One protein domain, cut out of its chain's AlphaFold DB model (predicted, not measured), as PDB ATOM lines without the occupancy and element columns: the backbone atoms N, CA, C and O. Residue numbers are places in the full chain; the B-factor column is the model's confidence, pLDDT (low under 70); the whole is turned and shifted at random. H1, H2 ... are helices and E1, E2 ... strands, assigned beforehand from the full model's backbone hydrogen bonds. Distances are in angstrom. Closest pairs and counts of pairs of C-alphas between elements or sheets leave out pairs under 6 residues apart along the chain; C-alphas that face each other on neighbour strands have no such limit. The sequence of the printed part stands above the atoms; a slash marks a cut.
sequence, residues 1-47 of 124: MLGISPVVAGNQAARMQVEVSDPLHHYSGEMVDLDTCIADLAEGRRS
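AT A GLANCE: This is residues 1 to 47 of the 124 residues of an uncharacterized protein of Methanoregulaceae archaeon PtaU1.Bin066 (UniProt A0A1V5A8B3). Look for a thin, flat piece with two very short parallel strands, E1 and E2, side by side near its middle, helix H1 to one side of them and helix H2 leading away on the other. Residues 20 to 25 and 39 to 44 stick out, of which 39 to 42 belong to H2. The printed part has 47 residues, with two named helices and two named strands in the order E1, H1, E2, H2; the class is mixed, helices and strands. It is only just loose, close to compact, with a radius of gyration of the C-alphas of 11.6 A, and spans 31 by 27 by 10 A.

HOW THE PARTS SIT: Start at E1, residues 8 to 10, and find its parallel neighbour E2, residues 31 to 33, at 29 degrees between directions. There N 32 and O 8 are 2.9 A apart, and N 10 and O 32 are 3.2 A apart, within hydrogen-bond range. Between them in the chain comes H1, residues 12 to 21, which makes a strand-helix-strand unit, two parallel neighbour strands with a helix between, with a right-handed crossover. Its closest C-alphas to E2 are those of Arg 15 and Met 31, 6.6 A apart. H2, residues 34 to 42, follows E2 by a tight link; its closest C-alphas to E1 are those of Gly 10 and Leu 34, 4.5 A apart. H1 and H2 are apart. In both helices every O i to N i+4 pair is within hydrogen-bond range.

IN THESE COORDINATES: Find C-alpha 8 at (94.248, 123.760, 108.046), where E1 begins; it is 6.5 A long. H1 runs 14.3 A from C-alpha 12 at (101.982, 130.176, 102.994). E2 is 7.0 A long, and H2 runs 12.4 A to C-alpha 42 at (84.869, 137.149, 112.726).

THE WHOLE: The C-alphas of Ser 21 and Glu 43, the two farthest apart, are 31.2 A apart. The printed part has no cut and no long link. Model confidence is low, under 70, at residues 1 to 2.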
ATOM      1  N   MET A   1      89.301 106.732 110.229       55.22
ATOM      2  CA  MET A   1      89.299 108.202 110.396       55.22
ATOM      3  C   MET A   1      87.977 108.583 111.048       55.22
ATOM      4  O   MET A   1      86.979 107.976 110.691       55.22
ATOM      5  N   LEU A   2      87.952 109.509 112.009       64.94
ATOM      6  CA  LEU A   2      86.784 109.817 112.862       64.94
ATOM      7  C   LEU A   2      85.606 110.515 112.138       64.94
ATOM      8  O   LEU A   2      84.768 111.126 112.785       64.94
ATOM      9  N   GLY A   3      85.559 110.486 110.801       77.88
ATOM     10  CA  GLY A   3      84.584 111.247 110.006       77.88
ATOM     11  C   GLY A   3      84.794 112.768 110.035       77.88
ATOM     12  O   GLY A   3      83.954 113.506 109.533       77.88
ATOM     13  N   ILE A   4      85.904 113.241 110.610       81.06
ATOM     14  CA  ILE A   4      86.268 114.659 110.695       81.06
ATOM     15  C   ILE A   4      87.111 115.024 109.472       81.06
ATOM     16  O   ILE A   4      88.114 114.362 109.205       81.06
ATOM     17  N   SER A   5      86.731 116.093 108.770       85.81
ATOM     18  CA  SER A   5      87.557 116.718 107.735       85.81
ATOM     19  C   SER A   5      88.230 117.964 108.323       85.81
ATOM     20  O   SER A   5      87.531 118.926 108.651       85.81
ATOM     21  N   PRO A   6      89.555 117.947 108.554       90.94
ATOM     22  CA  PRO A   6      90.243 119.086 109.142       90.94
ATOM     23  C   PRO A   6      90.431 120.200 108.111       90.94
ATOM     24  O   PRO A   6      90.863 119.952 106.986       90.94
ATOM     25  N   VAL A   7      90.176 121.435 108.537       95.06
ATOM     26  CA  VAL A   7      90.598 122.640 107.817       95.06
ATOM     27  C   VAL A   7      91.899 123.130 108.436       95.06
ATOM     28  O   VAL A   7      91.979 123.336 109.648       95.06
ATOM     29  N   VAL A   8      92.926 123.309 107.613       96.75
ATOM     30  CA  VAL A   8      94.248 123.760 108.046       96.75
ATOM     31  C   VAL A   8      94.403 125.232 107.694       96.75
ATOM     32  O   VAL A   8      94.504 125.600 106.524       96.75
ATOM     33  N   ALA A   9      94.448 126.078 108.722       97.38
ATOM     34  CA  ALA A   9      94.738 127.498 108.576       97.38
ATOM     35  C   ALA A   9      96.207 127.789 108.907       97.38
ATOM     36  O   ALA A   9      96.715 127.352 109.941       97.38
ATOM     37  N   GLY A  10      96.896 128.535 108.047       96.94
ATOM     38  CA  GLY A  10      98.299 128.873 108.266       96.94
ATOM     39  C   GLY A  10      98.858 129.842 107.233       96.94
ATOM     40  O   GLY A  10      98.249 130.100 106.192       96.94
ATOM     41  N   ASN A  11     100.053 130.365 107.509       96.31
ATOM     42  CA  ASN A  11     100.787 131.139 106.513       96.31
ATOM     43  C   ASN A  11     101.166 130.257 105.306       96.31
ATOM     44  O   ASN A  11     101.063 129.027 105.346       96.31
ATOM     45  N   GLN A  12     101.627 130.886 104.224       97.06
ATOM     46  CA  GLN A  12     101.982 130.176 102.994       97.06
ATOM     47  C   GLN A  12     102.988 129.038 103.234       97.06
ATOM     48  O   GLN A  12     102.786 127.931 102.740       97.06
ATOM     49  N   ALA A  13     104.043 129.285 104.015       96.94
ATOM     50  CA  ALA A  13     105.082 128.290 104.271       96.94
ATOM     51  C   ALA A  13     104.536 127.053 105.003       96.94
ATOM     52  O   ALA A  13     104.806 125.931 104.585       96.94
ATOM     53  N   ALA A  14     103.739 127.246 106.056       95.56
ATOM     54  CA  ALA A  14     103.139 126.158 106.819       95.56
ATOM     55  C   ALA A  14     102.183 125.326 105.957       95.56
ATOM     56  O   ALA A  14     102.264 124.101 105.970       95.56
ATOM     57  N   ARG A  15     101.329 125.976 105.158       96.81
ATOM     58  CA  ARG A  15     100.399 125.272 104.262       96.81
ATOM     59  C   ARG A  15     101.130 124.441 103.215       96.81
ATOM     60  O   ARG A  15     100.796 123.279 103.034       96.81
ATOM     61  N   MET A  16     102.179 124.989 102.600       97.12
ATOM     62  CA  MET A  16     103.001 124.232 101.650       97.12
ATOM     63  C   MET A  16     103.668 123.013 102.295       97.12
ATOM     64  O   MET A  16     103.752 121.975 101.654       97.12
ATOM     65  N   GLN A  17     104.128 123.110 103.549       96.81
ATOM     66  CA  GLN A  17     104.713 121.961 104.252       96.81
ATOM     67  C   GLN A  17     103.699 120.832 104.451       96.81
ATOM     68  O   GLN A  17     104.059 119.663 104.321       96.81
ATOM     69  N   VAL A  18     102.435 121.160 104.737       96.25
ATOM     70  CA  VAL A  18     101.383 120.142 104.834       96.25
ATOM     71  C   VAL A  18     101.088 119.548 103.460       96.25
ATOM     72  O   VAL A  18     101.071 118.330 103.334       96.25
ATOM     73  N   GLU A  19     100.967 120.387 102.431       95.44
ATOM     74  CA  GLU A  19     100.696 119.966 101.053       95.44
ATOM     75  C   GLU A  19     101.719 118.947 100.534       95.44
ATOM     76  O   GLU A  19     101.363 117.889 100.023       95.44
ATOM     77  N   VAL A  20     103.017 119.219 100.712       97.12
ATOM     78  CA  VAL A  20     104.073 118.295 100.261       97.12
ATOM     79  C   VAL A  20     104.157 117.029 101.117       97.12
ATOM     80  O   VAL A  20     104.665 116.011 100.651       97.12
ATOM     81  N   SER A  21     103.680 117.090 102.364       96.50
ATOM     82  CA  SER A  21     103.664 115.950 103.289       96.50
ATOM     83  C   SER A  21     102.444 115.046 103.089       96.50
ATOM     84  O   SER A  21     102.485 113.879 103.475       96.50
ATOM     85  N   ASP A  22     101.375 115.567 102.488       95.94
ATOM     86  CA  ASP A  22     100.122 114.864 102.205       95.94
ATOM     87  C   ASP A  22      99.599 115.194 100.789       95.94
ATOM     88  O   ASP A  22      98.495 115.716 100.635       95.94
ATOM     89  N   PRO A  23     100.360 114.876  99.725       93.56
ATOM     90  CA  PRO A  23     100.046 115.308  98.355       93.56
ATOM     91  C   PRO A  23      98.769 114.683  97.775       93.56
ATOM     92  O   PRO A  23      98.316 115.074  96.702       93.56
ATOM     93  N   LEU A  24      98.216 113.666  98.440       94.06
ATOM     94  CA  LEU A  24      96.975 112.993  98.054       94.06
ATOM     95  C   LEU A  24      95.803 113.336  98.987       94.06
ATOM     96  O   LEU A  24      94.732 112.749  98.838       94.06
ATOM     97  N   HIS A  25      95.997 114.261  99.936       90.69
ATOM     98  CA  HIS A  25      94.983 114.718 100.890       90.69
ATOM     99  C   HIS A  25      94.299 113.577 101.655       90.69
ATOM    100  O   HIS A  25      93.076 113.523 101.805       90.69
ATOM    101  N   HIS A  26      95.091 112.618 102.133       91.69
ATOM    102  CA  HIS A  26      94.589 111.532 102.970       91.69
ATOM    103  C   HIS A  26      94.348 111.971 104.418       91.69
ATOM    104  O   HIS A  26      93.575 111.322 105.124       91.69
ATOM    105  N   TYR A  27      95.011 113.038 104.871       90.50
ATOM    106  CA  TYR A  27      94.994 113.506 106.260       90.50
ATOM    107  C   TYR A  27      94.471 114.934 106.411       90.50
ATOM    108  O   TYR A  27      93.849 115.248 107.426       90.50
ATOM    109  N   SER A  28      94.731 115.788 105.427       91.19
ATOM    110  CA  SER A  28      94.319 117.188 105.386       91.19
ATOM    111  C   SER A  28      93.112 117.389 104.468       91.19
ATOM    112  O   SER A  28      92.995 116.738 103.435       91.19
ATOM    113  N   GLY A  29      92.186 118.264 104.871       90.06
ATOM    114  CA  GLY A  29      91.073 118.706 104.036       90.06
ATOM    115  C   GLY A  29      91.412 120.016 103.332       90.06
ATOM    116  O   GLY A  29      92.343 120.096 102.537       90.06
ATOM    117  N   GLU A  30      90.650 121.065 103.633       94.25
ATOM    118  CA  GLU A  30      90.845 122.395 103.051       94.25
ATOM    119  C   GLU A  30      92.073 123.116 103.647       94.25
ATOM    120  O   GLU A  30      92.290 123.094 104.861       94.25
ATOM    121  N   MET A  31      92.833 123.817 102.800       96.12
ATOM    122  CA  MET A  31      93.915 124.728 103.193       96.12
ATOM    123  C   MET A  31      93.446 126.182 103.095       96.12
ATOM    124  O   MET A  31      93.073 126.634 102.014       96.12
ATOM    125  N   VAL A  32      93.532 126.947 104.185       97.38
ATOM    126  CA  VAL A  32      93.050 128.339 104.241       97.38
ATOM    127  C   VAL A  32      94.157 129.272 104.713       97.38
ATOM    128  O   VAL A  32      94.877 128.985 105.668       97.38
ATOM    129  N   ASP A  33      94.309 130.411 104.047       97.75
ATOM    130  CA  ASP A  33      95.189 131.460 104.545       97.75
ATOM    131  C   ASP A  33      94.760 131.927 105.950       97.75
ATOM    132  O   ASP A  33      93.570 132.052 106.239       97.75
ATOM    133  N   LEU A  34      95.725 132.145 106.843       96.50
ATOM    134  CA  LEU A  34      95.437 132.396 108.255       96.50
ATOM    135  C   LEU A  34      94.614 133.673 108.474       96.50
ATOM    136  O   LEU A  34      93.639 133.635 109.226       96.50
ATOM    137  N   ASP A  35      94.953 134.760 107.783       95.75
ATOM    138  CA  ASP A  35      94.249 136.038 107.919       95.75
ATOM    139  C   ASP A  35      92.838 135.943 107.335       95.75
ATOM    140  O   ASP A  35      91.869 136.415 107.933       95.75
ATOM    141  N   THR A  36      92.700 135.235 106.210       97.88
ATOM    142  CA  THR A  36      91.392 134.940 105.605       97.88
ATOM    143  C   THR A  36      90.506 134.132 106.556       97.88
ATOM    144  O   THR A  36      89.335 134.459 106.740       97.88
ATOM    145  N   CYS A  37      91.059 133.106 107.211       97.69
ATOM    146  CA  CYS A  37      90.327 132.291 108.180       97.69
ATOM    147  C   CYS A  37      89.820 133.135 109.358       97.69
ATOM    148  O   CYS A  37      88.666 133.006 109.757       97.69
ATOM    149  N   ILE A  38      90.652 134.032 109.892       97.06
ATOM    150  CA  ILE A  38      90.272 134.920 111.000       97.06
ATOM    151  C   ILE A  38      89.154 135.874 110.580       97.06
ATOM    152  O   ILE A  38      88.188 136.029 111.327       97.06
ATOM    153  N   ALA A  39      89.255 136.477 109.392       97.94
ATOM    154  CA  ALA A  39      88.209 137.343 108.854       97.94
ATOM    155  C   ALA A  39      86.883 136.581 108.692       97.94
ATOM    156  O   ALA A  39      85.844 137.029 109.170       97.94
ATOM    157  N   ASP A  40      86.921 135.382 108.108       98.12
ATOM    158  CA  ASP A  40      85.735 134.542 107.929       98.12
ATOM    159  C   ASP A  40      85.091 134.117 109.256       98.12
ATOM    160  O   ASP A  40      83.863 134.066 109.350       98.12
ATOM    161  N   LEU A  41      85.898 133.809 110.278       97.62
ATOM    162  CA  LEU A  41      85.404 133.502 111.621       97.62
ATOM    163  C   LEU A  41      84.755 134.731 112.270       97.62
ATOM    164  O   LEU A  41      83.675 134.616 112.843       97.62
ATOM    165  N   ALA A  42      85.386 135.904 112.161       97.38
ATOM    166  CA  ALA A  42      84.869 137.149 112.726       97.38
ATOM    167  C   ALA A  42      83.556 137.593 112.060       97.38
ATOM    168  O   ALA A  42      82.669 138.123 112.725       97.38
ATOM    169  N   GLU A  43      83.411 137.341 110.758       97.69
ATOM    170  CA  GLU A  43      82.204 137.645 109.983       97.69
ATOM    171  C   GLU A  43      81.134 136.541 110.062       97.69
ATOM    172  O   GLU A  43      80.063 136.668 109.469       97.69
ATOM    173  N   GLY A  44      81.404 135.442 110.774       96.12
ATOM    174  CA  GLY A  44      80.482 134.312 110.906       96.12
ATOM    175  C   GLY A  44      80.269 133.514 109.614       96.12
ATOM    176  O   GLY A  44      79.350 132.698 109.544       96.12
ATOM    177  N   ARG A  45      81.117 133.711 108.595       97.38
ATOM    178  CA  ARG A  45      81.114 132.918 107.352       97.38
ATOM    179  C   ARG A  45      81.609 131.492 107.573       97.38
ATOM    180  O   ARG A  45      81.287 130.605 106.787       97.38
ATOM    181  N   ARG A  46      82.392 131.270 108.632       94.75
ATOM    182  CA  ARG A  46      82.898 129.959 109.046       94.75
ATOM    183  C   ARG A  46      82.640 129.722 110.527       94.75
ATOM    184  O   ARG A  46      82.652 130.645 111.336       94.75
ATOM    185  N   SER A  47      82.431 128.460 110.878       94.00
ATOM    186  CA  SER A  47      82.335 127.995 112.257       94.00
ATOM    187  C   SER A  47      82.728 126.528 112.309       94.00
ATOM    188  O   SER A  47      82.347 125.749 111.434       94.00
TER     189      SER A  47